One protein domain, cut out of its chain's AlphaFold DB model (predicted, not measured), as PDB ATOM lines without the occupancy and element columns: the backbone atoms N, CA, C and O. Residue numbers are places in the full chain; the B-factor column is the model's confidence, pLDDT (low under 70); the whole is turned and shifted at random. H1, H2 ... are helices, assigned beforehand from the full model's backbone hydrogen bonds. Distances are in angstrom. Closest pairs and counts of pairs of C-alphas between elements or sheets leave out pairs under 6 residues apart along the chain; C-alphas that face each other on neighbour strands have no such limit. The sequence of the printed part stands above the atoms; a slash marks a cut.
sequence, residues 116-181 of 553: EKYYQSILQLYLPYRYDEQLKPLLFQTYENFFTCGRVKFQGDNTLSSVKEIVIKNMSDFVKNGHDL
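AT A GLANCE: This is residues 116 to 181 of the 553 residues of the protein "ATP-dependent DNA helicase PIF1" of Mytilus galloprovincialis (UniProt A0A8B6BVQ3). H1, the longest helix, is crossed steeply by H2 and H3, and the three helices touch one another in a small core whose centres make a triangle. From this core a long loop, residues 150 to 162, goes out and folds back, and residues 175 to 181, with the short H4, stick out as a tail. The printed part has 66 residues with four named helices, H1 to H4 in chain order, and no named strand; the class is all helix, though under half of the residues, 32, are in named elements. It is compact, with a radius of gyration of the C-alphas of 12.3 A and spans of 36 by 27 by 20 A.

IN THESE COORDINATES: H1, residues 116 to 126, begins at C-alpha 116 (37.582, 6.427, -25.931) and is 15.5 A long. H2 is residues 143 to 149, 10.1 A. H3 is residues 163 to 172, 14.4 A. H4, residues 178 to 181, 5.3 A, ends at C-alpha 181 (36.039, -12.638, -38.881).

HOW THE PARTS SIT: H1 touches H2, the closest C-alphas being those of Tyr 119 and Tyr 143, 5.5 A apart, at a steep tilt of 66 degrees, the same way. H1 touches H3, closest at the C-alphas of Tyr 126 and Val 167, 5.0 A, the same way at a steep tilt of 69 degrees, only just short of about perpendicular. H2 touches H3, closest at the C-alphas of Phe 147 and Lys 164, 5.5 A; their lines are about perpendicular, at 73 degrees. H4 is apart from H1, H2 and H3. In H1, H2 and H3 every O i to N i+4 pair is within hydrogen-bond range; H4 is too short for such a pair, and its 1 O i to N i+3 pair is within range. Residues 151 to 152 and 161 to 162 form a short antiparallel pairing.

THE WHOLE: The two C-alphas farthest apart, those of Asn 158 and Leu 181, are 38.8 A apart. The printed part has no cut. The links H1 to H2 and H2 to H3 are long, 16 and 13 residues; the link H3 to H4 is tight. The mean pLDDT of the printed part is 78.4, and residues 155 to 158 and 176 to 181 are under 70.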
ATOM      1  N   GLU A 116      36.482   6.192 -26.886       80.88
ATOM      2  CA  GLU A 116      37.582   6.427 -25.931       80.88
ATOM      3  C   GLU A 116      38.195   5.126 -25.398       80.88
ATOM      4  O   GLU A 116      39.417   4.993 -25.369       80.88
ATOM      5  N   LYS A 117      37.360   4.146 -25.024       78.06
ATOM      6  CA  LYS A 117      37.831   2.848 -24.511       78.06
ATOM      7  C   LYS A 117      38.544   2.045 -25.597       78.06
ATOM      8  O   LYS A 117      39.550   1.396 -25.319       78.06
ATOM      9  N   TYR A 118      38.051   2.130 -26.832       82.00
ATOM     10  CA  TYR A 118      38.691   1.525 -27.995       82.00
ATOM     11  C   TYR A 118      40.077   2.123 -28.261       82.00
ATOM     12  O   TYR A 118      41.068   1.396 -28.303       82.00
ATOM     13  N   TYR A 119      40.183   3.450 -28.376       82.31
ATOM     14  CA  TYR A 119      41.467   4.100 -28.641       82.31
ATOM     15  C   TYR A 119      42.456   3.924 -27.483       82.31
ATOM     16  O   TYR A 119      43.649   3.723 -27.716       82.31
ATOM     17  N   GLN A 120      41.975   3.912 -26.239       85.12
ATOM     18  CA  GLN A 120      42.793   3.609 -25.070       85.12
ATOM     19  C   GLN A 120      43.363   2.182 -25.120       85.12
ATOM     20  O   GLN A 120      44.564   2.005 -24.905       85.12
ATOM     21  N   SER A 121      42.546   1.173 -25.454       83.50
ATOM     22  CA  SER A 121      42.993  -0.225 -25.486       83.50
ATOM     23  C   SER A 121      44.020  -0.482 -26.593       83.50
ATOM     24  O   SER A 121      45.052  -1.111 -26.345       83.50
ATOM     25  N   ILE A 122      43.811   0.063 -27.796       85.06
ATOM     26  CA  ILE A 122      44.760  -0.119 -28.904       85.06
ATOM     27  C   ILE A 122      46.076   0.627 -28.656       85.06
ATOM     28  O   ILE A 122      47.145   0.093 -28.962       85.06
ATOM     29  N   LEU A 123      46.036   1.828 -28.061       85.62
ATOM     30  CA  LEU A 123      47.245   2.569 -27.698       85.62
ATOM     31  C   LEU A 123      48.033   1.801 -26.632       85.62
ATOM     32  O   LEU A 123      49.237   1.616 -26.782       85.62
ATOM     33  N   GLN A 124      47.359   1.274 -25.608       86.69
ATOM     34  CA  GLN A 124      48.003   0.493 -24.552       86.69
ATOM     35  C   GLN A 124      48.618  -0.822 -25.064       86.69
ATOM     36  O   GLN A 124      49.625  -1.282 -24.531       86.69
ATOM     37  N   LEU A 125      48.049  -1.453 -26.091       85.31
ATOM     38  CA  LEU A 125      48.568  -2.719 -26.618       85.31
ATOM     39  C   LEU A 125      49.696  -2.526 -27.632       85.31
ATOM     40  O   LEU A 125      50.696  -3.254 -27.597       85.31
ATOM     41  N   TYR A 126      49.541  -1.563 -28.539       87.38
ATOM     42  CA  TYR A 126      50.348  -1.482 -29.756       87.38
ATOM     43  C   TYR A 126      51.290  -0.277 -29.807       87.38
ATOM     44  O   TYR A 126      52.250  -0.320 -30.579       87.38
ATOM     45  N   LEU A 127      51.099   0.761 -28.987       86.81
ATOM     46  CA  LEU A 127      52.086   1.834 -28.857       86.81
ATOM     47  C   LEU A 127      53.170   1.415 -27.846       86.81
ATOM     48  O   LEU A 127      52.839   0.896 -26.783       86.81
ATOM     49  N   PRO A 128      54.470   1.607 -28.123       87.12
ATOM     50  CA  PRO A 128      55.498   1.430 -27.101       87.12
ATOM     51  C   PRO A 128      55.477   2.584 -26.085       87.12
ATOM     52  O   PRO A 128      55.668   3.738 -26.462       87.12
ATOM     53  N   TYR A 129      55.293   2.276 -24.797       86.75
ATOM     54  CA  TYR A 129      55.269   3.258 -23.698       86.75
ATOM     55  C   TYR A 129      55.965   2.720 -22.440       86.75
ATOM     56  O   TYR A 129      56.209   1.519 -22.306       86.75
ATOM     57  N   ARG A 130      56.329   3.612 -21.521       81.62
ATOM     58  CA  ARG A 130      56.798   3.308 -20.156       81.62
ATOM     59  C   ARG A 130      55.976   4.013 -19.086       81.62
ATOM     60  O   ARG A 130      55.859   3.493 -17.985       81.62
ATOM     61  N   TYR A 131      55.395   5.160 -19.423       82.38
ATOM     62  CA  TYR A 131      54.584   5.959 -18.512       82.38
ATOM     63  C   TYR A 131      53.215   6.210 -19.133       82.38
ATOM     64  O   TYR A 131      53.111   6.371 -20.349       82.38
ATOM     65  N   ASP A 132      52.172   6.265 -18.307       79.62
ATOM     66  CA  ASP A 132      50.793   6.433 -18.787       79.62
ATOM     67  C   ASP A 132      50.574   7.810 -19.440       79.62
ATOM     68  O   ASP A 132      49.796   7.945 -20.381       79.62
ATOM     69  N   GLU A 133      51.367   8.809 -19.046       79.62
ATOM     70  CA  GLU A 133      51.427  10.139 -19.669       79.62
ATOM     71  C   GLU A 133      51.802  10.092 -21.162       79.62
ATOM     72  O   GLU A 133      51.470  11.000 -21.921       79.62
ATOM     73  N   GLN A 134      52.475   9.025 -21.613       81.69
ATOM     74  CA  GLN A 134      52.823   8.831 -23.024       81.69
ATOM     75  C   GLN A 134      51.655   8.282 -23.851       81.69
ATOM     76  O   GLN A 134      51.658   8.434 -25.070       81.69
ATOM     77  N   LEU A 135      50.674   7.643 -23.205       78.88
ATOM     78  CA  LEU A 135      49.458   7.149 -23.854       78.88
ATOM     79  C   LEU A 135      48.415   8.261 -24.020       78.88
ATOM     80  O   LEU A 135      47.610   8.201 -24.946       78.88
ATOM     81  N   LYS A 136      48.443   9.273 -23.143       80.44
ATOM     82  CA  LYS A 136      47.613  10.480 -23.237       80.44
ATOM     83  C   LYS A 136      48.369  11.708 -22.713       80.44
ATOM     84  O   LYS A 136      48.243  12.051 -21.536       80.44
ATOM     85  N   PRO A 137      49.149  12.390 -23.569       80.25
ATOM     86  CA  PRO A 137      49.806  13.631 -23.180       80.25
ATOM     87  C   PRO A 137      48.770  14.714 -22.858       80.25
ATOM     88  O   PRO A 137      47.753  14.814 -23.540       80.25
ATOM     89  N   LEU A 138      49.067  15.582 -21.886       72.94
ATOM     90  CA  LEU A 138      48.164  16.646 -21.402       72.94
ATOM     91  C   LEU A 138      47.660  17.608 -22.496       72.94
ATOM     92  O   LEU A 138      46.658  18.292 -22.313       72.94
ATOM     93  N   LEU A 139      48.352  17.663 -23.637       75.00
ATOM     94  CA  LEU A 139      47.978  18.466 -24.803       75.00
ATOM     95  C   LEU A 139      46.774  17.898 -25.579       75.00
ATOM     96  O   LEU A 139      46.210  18.604 -26.412       75.00
ATOM     97  N   PHE A 140      46.374  16.647 -25.326       77.81
ATOM     98  CA  PHE A 140      45.277  15.973 -26.018       77.81
ATOM     99  C   PHE A 140      44.117  15.683 -25.060       77.81
ATOM    100  O   PHE A 140      44.288  15.068 -24.009       77.81
ATOM    101  N   GLN A 141      42.906  16.098 -25.444       74.25
ATOM    102  CA  GLN A 141      41.695  15.901 -24.636       74.25
ATOM    103  C   GLN A 141      41.204  14.442 -24.650       74.25
ATOM    104  O   GLN A 141      40.712  13.939 -23.637       74.25
ATOM    105  N   THR A 142      41.400  13.738 -25.766       82.31
ATOM    106  CA  THR A 142      40.873  12.391 -26.037       82.31
ATOM    107  C   THR A 142      41.961  11.443 -26.538       82.31
ATOM    108  O   THR A 142      42.933  11.881 -27.165       82.31
ATOM    109  N   TYR A 143      41.804  10.139 -26.278       82.81
ATOM    110  CA  TYR A 143      42.724   9.115 -26.802       82.81
ATOM    111  C   TYR A 143      42.674   9.046 -28.335       82.81
ATOM    112  O   TYR A 143      43.702   8.866 -28.989       82.81
ATOM    113  N   GLU A 144      41.498   9.281 -28.918       83.69
ATOM    114  CA  GLU A 144      41.288   9.342 -30.367       83.69
ATOM    115  C   GLU A 144      42.108  10.453 -31.040       83.69
ATOM    116  O   GLU A 144      42.748  10.243 -32.078       83.69
ATOM    117  N   ASN A 145      42.136  11.642 -30.432       82.50
ATOM    118  CA  ASN A 145      42.846  12.783 -30.997       82.50
ATOM    119  C   ASN A 145      44.369  12.580 -30.921       82.50
ATOM    120  O   ASN A 145      45.094  12.923 -31.856       82.50
ATOM    121  N   PHE A 146      44.858  11.937 -29.854       84.62
ATOM    122  CA  PHE A 146      46.262  11.534 -29.771       84.62
ATOM    123  C   PHE A 146      46.617  10.439 -30.784       84.62
ATOM    124  O   PHE A 146      47.657  10.525 -31.434       84.62
ATOM    125  N   PHE A 147      45.750   9.447 -30.984       84.69
ATOM    126  CA  PHE A 147      45.960   8.419 -32.001       84.69
ATOM    127  C   PHE A 147      46.058   9.019 -33.412       84.69
ATOM    128  O   PHE A 147      46.946   8.653 -34.181       84.69
ATOM    129  N   THR A 148      45.178   9.967 -33.742       83.12
ATOM    130  CA  THR A 148      45.068  10.536 -35.094       83.12
ATOM    131  C   THR A 148      46.145  11.580 -35.394       83.12
ATOM    132  O   THR A 148      46.716  11.576 -36.486       83.12
ATOM    133  N   CYS A 149      46.437  12.462 -34.436       78.31
ATOM    134  CA  CYS A 149      47.290  13.637 -34.645       78.31
ATOM    135  C   CYS A 149      48.649  13.546 -33.928       78.31
ATOM    136  O   CYS A 149      49.532  14.373 -34.167       78.31
ATOM    137  N   GLY A 150      48.831  12.568 -33.038       81.00
ATOM    138  CA  GLY A 150      50.024  12.425 -32.213       81.00
ATOM    139  C   GLY A 150      51.264  12.023 -33.008       81.00
ATOM    140  O   GLY A 150      51.226  11.192 -33.920       81.00
ATOM    141  N   ARG A 151      52.408  12.590 -32.618       82.44
ATOM    142  CA  ARG A 151      53.733  12.193 -33.102       82.44
ATOM    143  C   ARG A 151      54.645  11.930 -31.918       82.44
ATOM    144  O   ARG A 151      54.703  12.739 -30.995       82.44
ATOM    145  N   VAL A 152      55.359  10.812 -31.954       81.38
ATOM    146  CA  VAL A 152      56.263  10.378 -30.882       81.38
ATOM    147  C   VAL A 152      57.686  10.233 -31.403       81.38
ATOM    148  O   VAL A 152      57.914   9.911 -32.571       81.38
ATOM    149  N   LYS A 153      58.653  10.489 -30.519       79.69
ATOM    150  CA  LYS A 153      60.086  10.311 -30.764       79.69
ATOM    151  C   LYS A 153      60.616   9.287 -29.765       79.69
ATOM    152  O   LYS A 153      60.451   9.468 -28.561       79.69
ATOM    153  N   PHE A 154      61.239   8.218 -30.252       72.94
ATOM    154  CA  PHE A 154      61.852   7.207 -29.389       72.94
ATOM    155  C   PHE A 154      63.280   7.600 -29.010       72.94
ATOM    156  O   PHE A 154      63.980   8.287 -29.756       72.94
ATOM    157  N   GLN A 155      63.721   7.158 -27.834       63.78
ATOM    158  CA  GLN A 155      65.067   7.418 -27.333       63.78
ATOM    159  C   GLN A 155      66.099   6.789 -28.289       63.78
ATOM    160  O   GLN A 155      66.070   5.583 -28.515       63.78
ATOM    161  N   GLY A 156      66.959   7.618 -28.891       62.81
ATOM    162  CA  GLY A 156      67.961   7.200 -29.885       62.81
ATOM    163  C   GLY A 156      67.562   7.388 -31.356       62.81
ATOM    164  O   GLY A 156      68.418   7.257 -32.224       62.81
ATOM    165  N   ASP A 157      66.311   7.751 -31.654       67.69
ATOM    166  CA  ASP A 157      65.842   8.000 -33.023       67.69
ATOM    167  C   ASP A 157      65.605   9.501 -33.236       67.69
ATOM    168  O   ASP A 157      64.942  10.148 -32.426       67.69
ATOM    169  N   ASN A 158      66.150  10.094 -34.304       62.56
ATOM    170  CA  ASN A 158      66.019  11.538 -34.561       62.56
ATOM    171  C   ASN A 158      64.764  11.912 -35.365       62.56
ATOM    172  O   ASN A 158      64.551  13.085 -35.669       62.56
ATOM    173  N   THR A 159      63.928  10.925 -35.681       74.88
ATOM    174  CA  THR A 159      62.750  11.069 -36.535       74.88
ATOM    175  C   THR A 159      61.461  11.131 -35.711       74.88
ATOM    176  O   THR A 159      61.292  10.424 -34.719       74.88
ATOM    177  N   LEU A 160      60.549  12.026 -36.103       79.19
ATOM    178  CA  LEU A 160      59.191  12.103 -35.558       79.19
ATOM    179  C   LEU A 160      58.317  11.101 -36.313       79.19
ATOM    180  O   LEU A 160      58.075  11.281 -37.504       79.19
ATOM    181  N   SER A 161      57.842  10.064 -35.627       81.56
ATOM    182  CA  SER A 161      56.955   9.054 -36.210       81.56
ATOM    183  C   SER A 161      55.503   9.305 -35.809       81.56
ATOM    184  O   SER A 161      55.221   9.715 -34.680       81.56
ATOM    185  N   SER A 162      54.574   9.060 -36.732       85.69
ATOM    186  CA  SER A 162      53.135   9.143 -36.466       85.69
ATOM    187  C   SER A 162      52.691   8.013 -35.534       85.69
ATOM    188  O   SER A 162      53.017   6.847 -35.770       85.69
ATOM    189  N   VAL A 163      51.925   8.341 -34.488       84.25
ATOM    190  CA  VAL A 163      51.370   7.352 -33.542       84.25
ATOM    191  C   VAL A 163      50.489   6.342 -34.280       84.25
ATOM    192  O   VAL A 163      50.633   5.134 -34.080       84.25
ATOM    193  N   LYS A 164      49.650   6.827 -35.203       84.56
ATOM    194  CA  LYS A 164      48.775   6.003 -36.046       84.56
ATOM    195  C   LYS A 164      49.547   4.945 -36.833       84.56
ATOM    196  O   LYS A 164      49.159   3.780 -36.844       84.56
ATOM    197  N   GLU A 165      50.648   5.330 -37.473       84.00
ATOM    198  CA  GLU A 165      51.450   4.419 -38.300       84.00
ATOM    199  C   GLU A 165      52.100   3.313 -37.463       84.00
ATOM    200  O   GLU A 165      52.104   2.150 -37.866       84.00
ATOM    201  N   ILE A 166      52.607   3.656 -36.275       83.44
ATOM    202  CA  ILE A 166      53.226   2.694 -35.354       83.44
ATOM    203  C   ILE A 166      52.194   1.678 -34.864       83.44
ATOM    204  O   ILE A 166      52.451   0.474 -34.897       83.44
ATOM    205  N   VAL A 167      51.031   2.158 -34.419       84.31
ATOM    206  CA  VAL A 167      49.967   1.303 -33.885       84.31
ATOM    207  C   VAL A 167      49.430   0.372 -34.965       84.31
ATOM    208  O   VAL A 167      49.370  -0.828 -34.728       84.31
ATOM    209  N   ILE A 168      49.120   0.881 -36.164       82.38
ATOM    210  CA  ILE A 168      48.599   0.060 -37.269       82.38
ATOM    211  C   ILE A 168      49.614  -1.008 -37.685       82.38
ATOM    212  O   ILE A 168      49.248  -2.171 -37.837       82.38
ATOM    213  N   LYS A 169      50.896  -0.641 -37.811       84.38
ATOM    214  CA  LYS A 169      51.961  -1.592 -38.152       84.38
ATOM    215  C   LYS A 169      52.086  -2.701 -37.106       84.38
ATOM    216  O   LYS A 169      52.156  -3.876 -37.453       84.38
ATOM    217  N   ASN A 170      52.095  -2.337 -35.826       84.88
ATOM    218  CA  ASN A 170      52.167  -3.321 -34.751       84.88
ATOM    219  C   ASN A 170      50.889  -4.165 -34.675       84.88
ATOM    220  O   ASN A 170      50.976  -5.346 -34.372       84.88
ATOM    221  N   MET A 171      49.722  -3.597 -34.982       82.12
ATOM    222  CA  MET A 171      48.441  -4.303 -34.996       82.12
ATOM    223  C   MET A 171      48.359  -5.334 -36.128       82.12
ATOM    224  O   MET A 171      47.887  -6.447 -35.893       82.12
ATOM    225  N   SER A 172      48.877  -5.024 -37.325       79.56
ATOM    226  CA  SER A 172      48.837  -5.939 -38.478       79.56
ATOM    227  C   SER A 172      49.576  -7.263 -38.251       79.56
ATOM    228  O   SER A 172      49.210  -8.280 -38.836       79.56
ATOM    229  N   ASP A 173      50.566  -7.290 -37.353       75.12
ATOM    230  CA  ASP A 173      51.280  -8.522 -36.999       75.12
ATOM    231  C   ASP A 173      50.397  -9.507 -36.205       75.12
ATOM    232  O   ASP A 173      50.605 -10.722 -36.288       75.12
ATOM    233  N   PHE A 174      49.396  -9.002 -35.470       73.88
ATOM    234  CA  PHE A 174      48.521  -9.793 -34.593       73.88
ATOM    235  C   PHE A 174      47.093  -9.963 -35.134       73.88
ATOM    236  O   PHE A 174      46.419 -10.922 -34.766       73.88
ATOM    237  N   VAL A 175      46.636  -9.072 -36.018       70.44
ATOM    238  CA  VAL A 175      45.265  -9.043 -36.558       70.44
ATOM    239  C   VAL A 175      45.284  -9.373 -38.056       70.44
ATOM    240  O   VAL A 175      44.909  -8.562 -38.895       70.44
ATOM    241  N   LYS A 176      45.763 -10.570 -38.418       64.69
ATOM    242  CA  LYS A 176      45.908 -10.971 -39.835       64.69
ATOM    243  C   LYS A 176      44.580 -11.262 -40.547       64.69
ATOM    244  O   LYS A 176      44.476 -10.970 -41.728       64.69
ATOM    245  N   ASN A 177      43.574 -11.765 -39.823       62.78
ATOM    246  CA  ASN A 177      42.262 -12.159 -40.372       62.78
ATOM    247  C   ASN A 177      41.094 -11.441 -39.657       62.78
ATOM    248  O   ASN A 177      39.992 -11.975 -39.580       62.78
ATOM    249  N   GLY A 178      41.346 -10.282 -39.033       58.81
ATOM    250  CA  GLY A 178      40.346  -9.600 -38.197       58.81
ATOM    251  C   GLY A 178      39.106  -9.171 -38.980       58.81
ATOM    252  O   GLY A 178      37.997  -9.451 -38.545       58.81
ATOM    253  N   HIS A 179      39.315  -8.588 -40.162       54.50
ATOM    254  CA  HIS A 179      38.241  -8.120 -41.039       54.50
ATOM    255  C   HIS A 179      37.342  -9.270 -41.522       54.50
ATOM    256  O   HIS A 179      36.126  -9.169 -41.443       54.50
ATOM    257  N   ASP A 180      37.924 -10.403 -41.934       59.25
ATOM    258  CA  ASP A 180      37.159 -11.568 -42.410       59.25
ATOM    259  C   ASP A 180      36.314 -12.227 -41.308       59.25
ATOM    260  O   ASP A 180      35.290 -12.850 -41.597       59.25
ATOM    261  N   LEU A 181      36.765 -12.138 -40.051       57.19
ATOM    262  CA  LEU A 181      36.039 -12.638 -38.881       57.19
ATOM    263  C   LEU A 181      34.889 -11.702 -38.501       57.19
ATOM    264  O   LEU A 181      33.787 -12.176 -38.253       57.19
TER     265      LEU A 181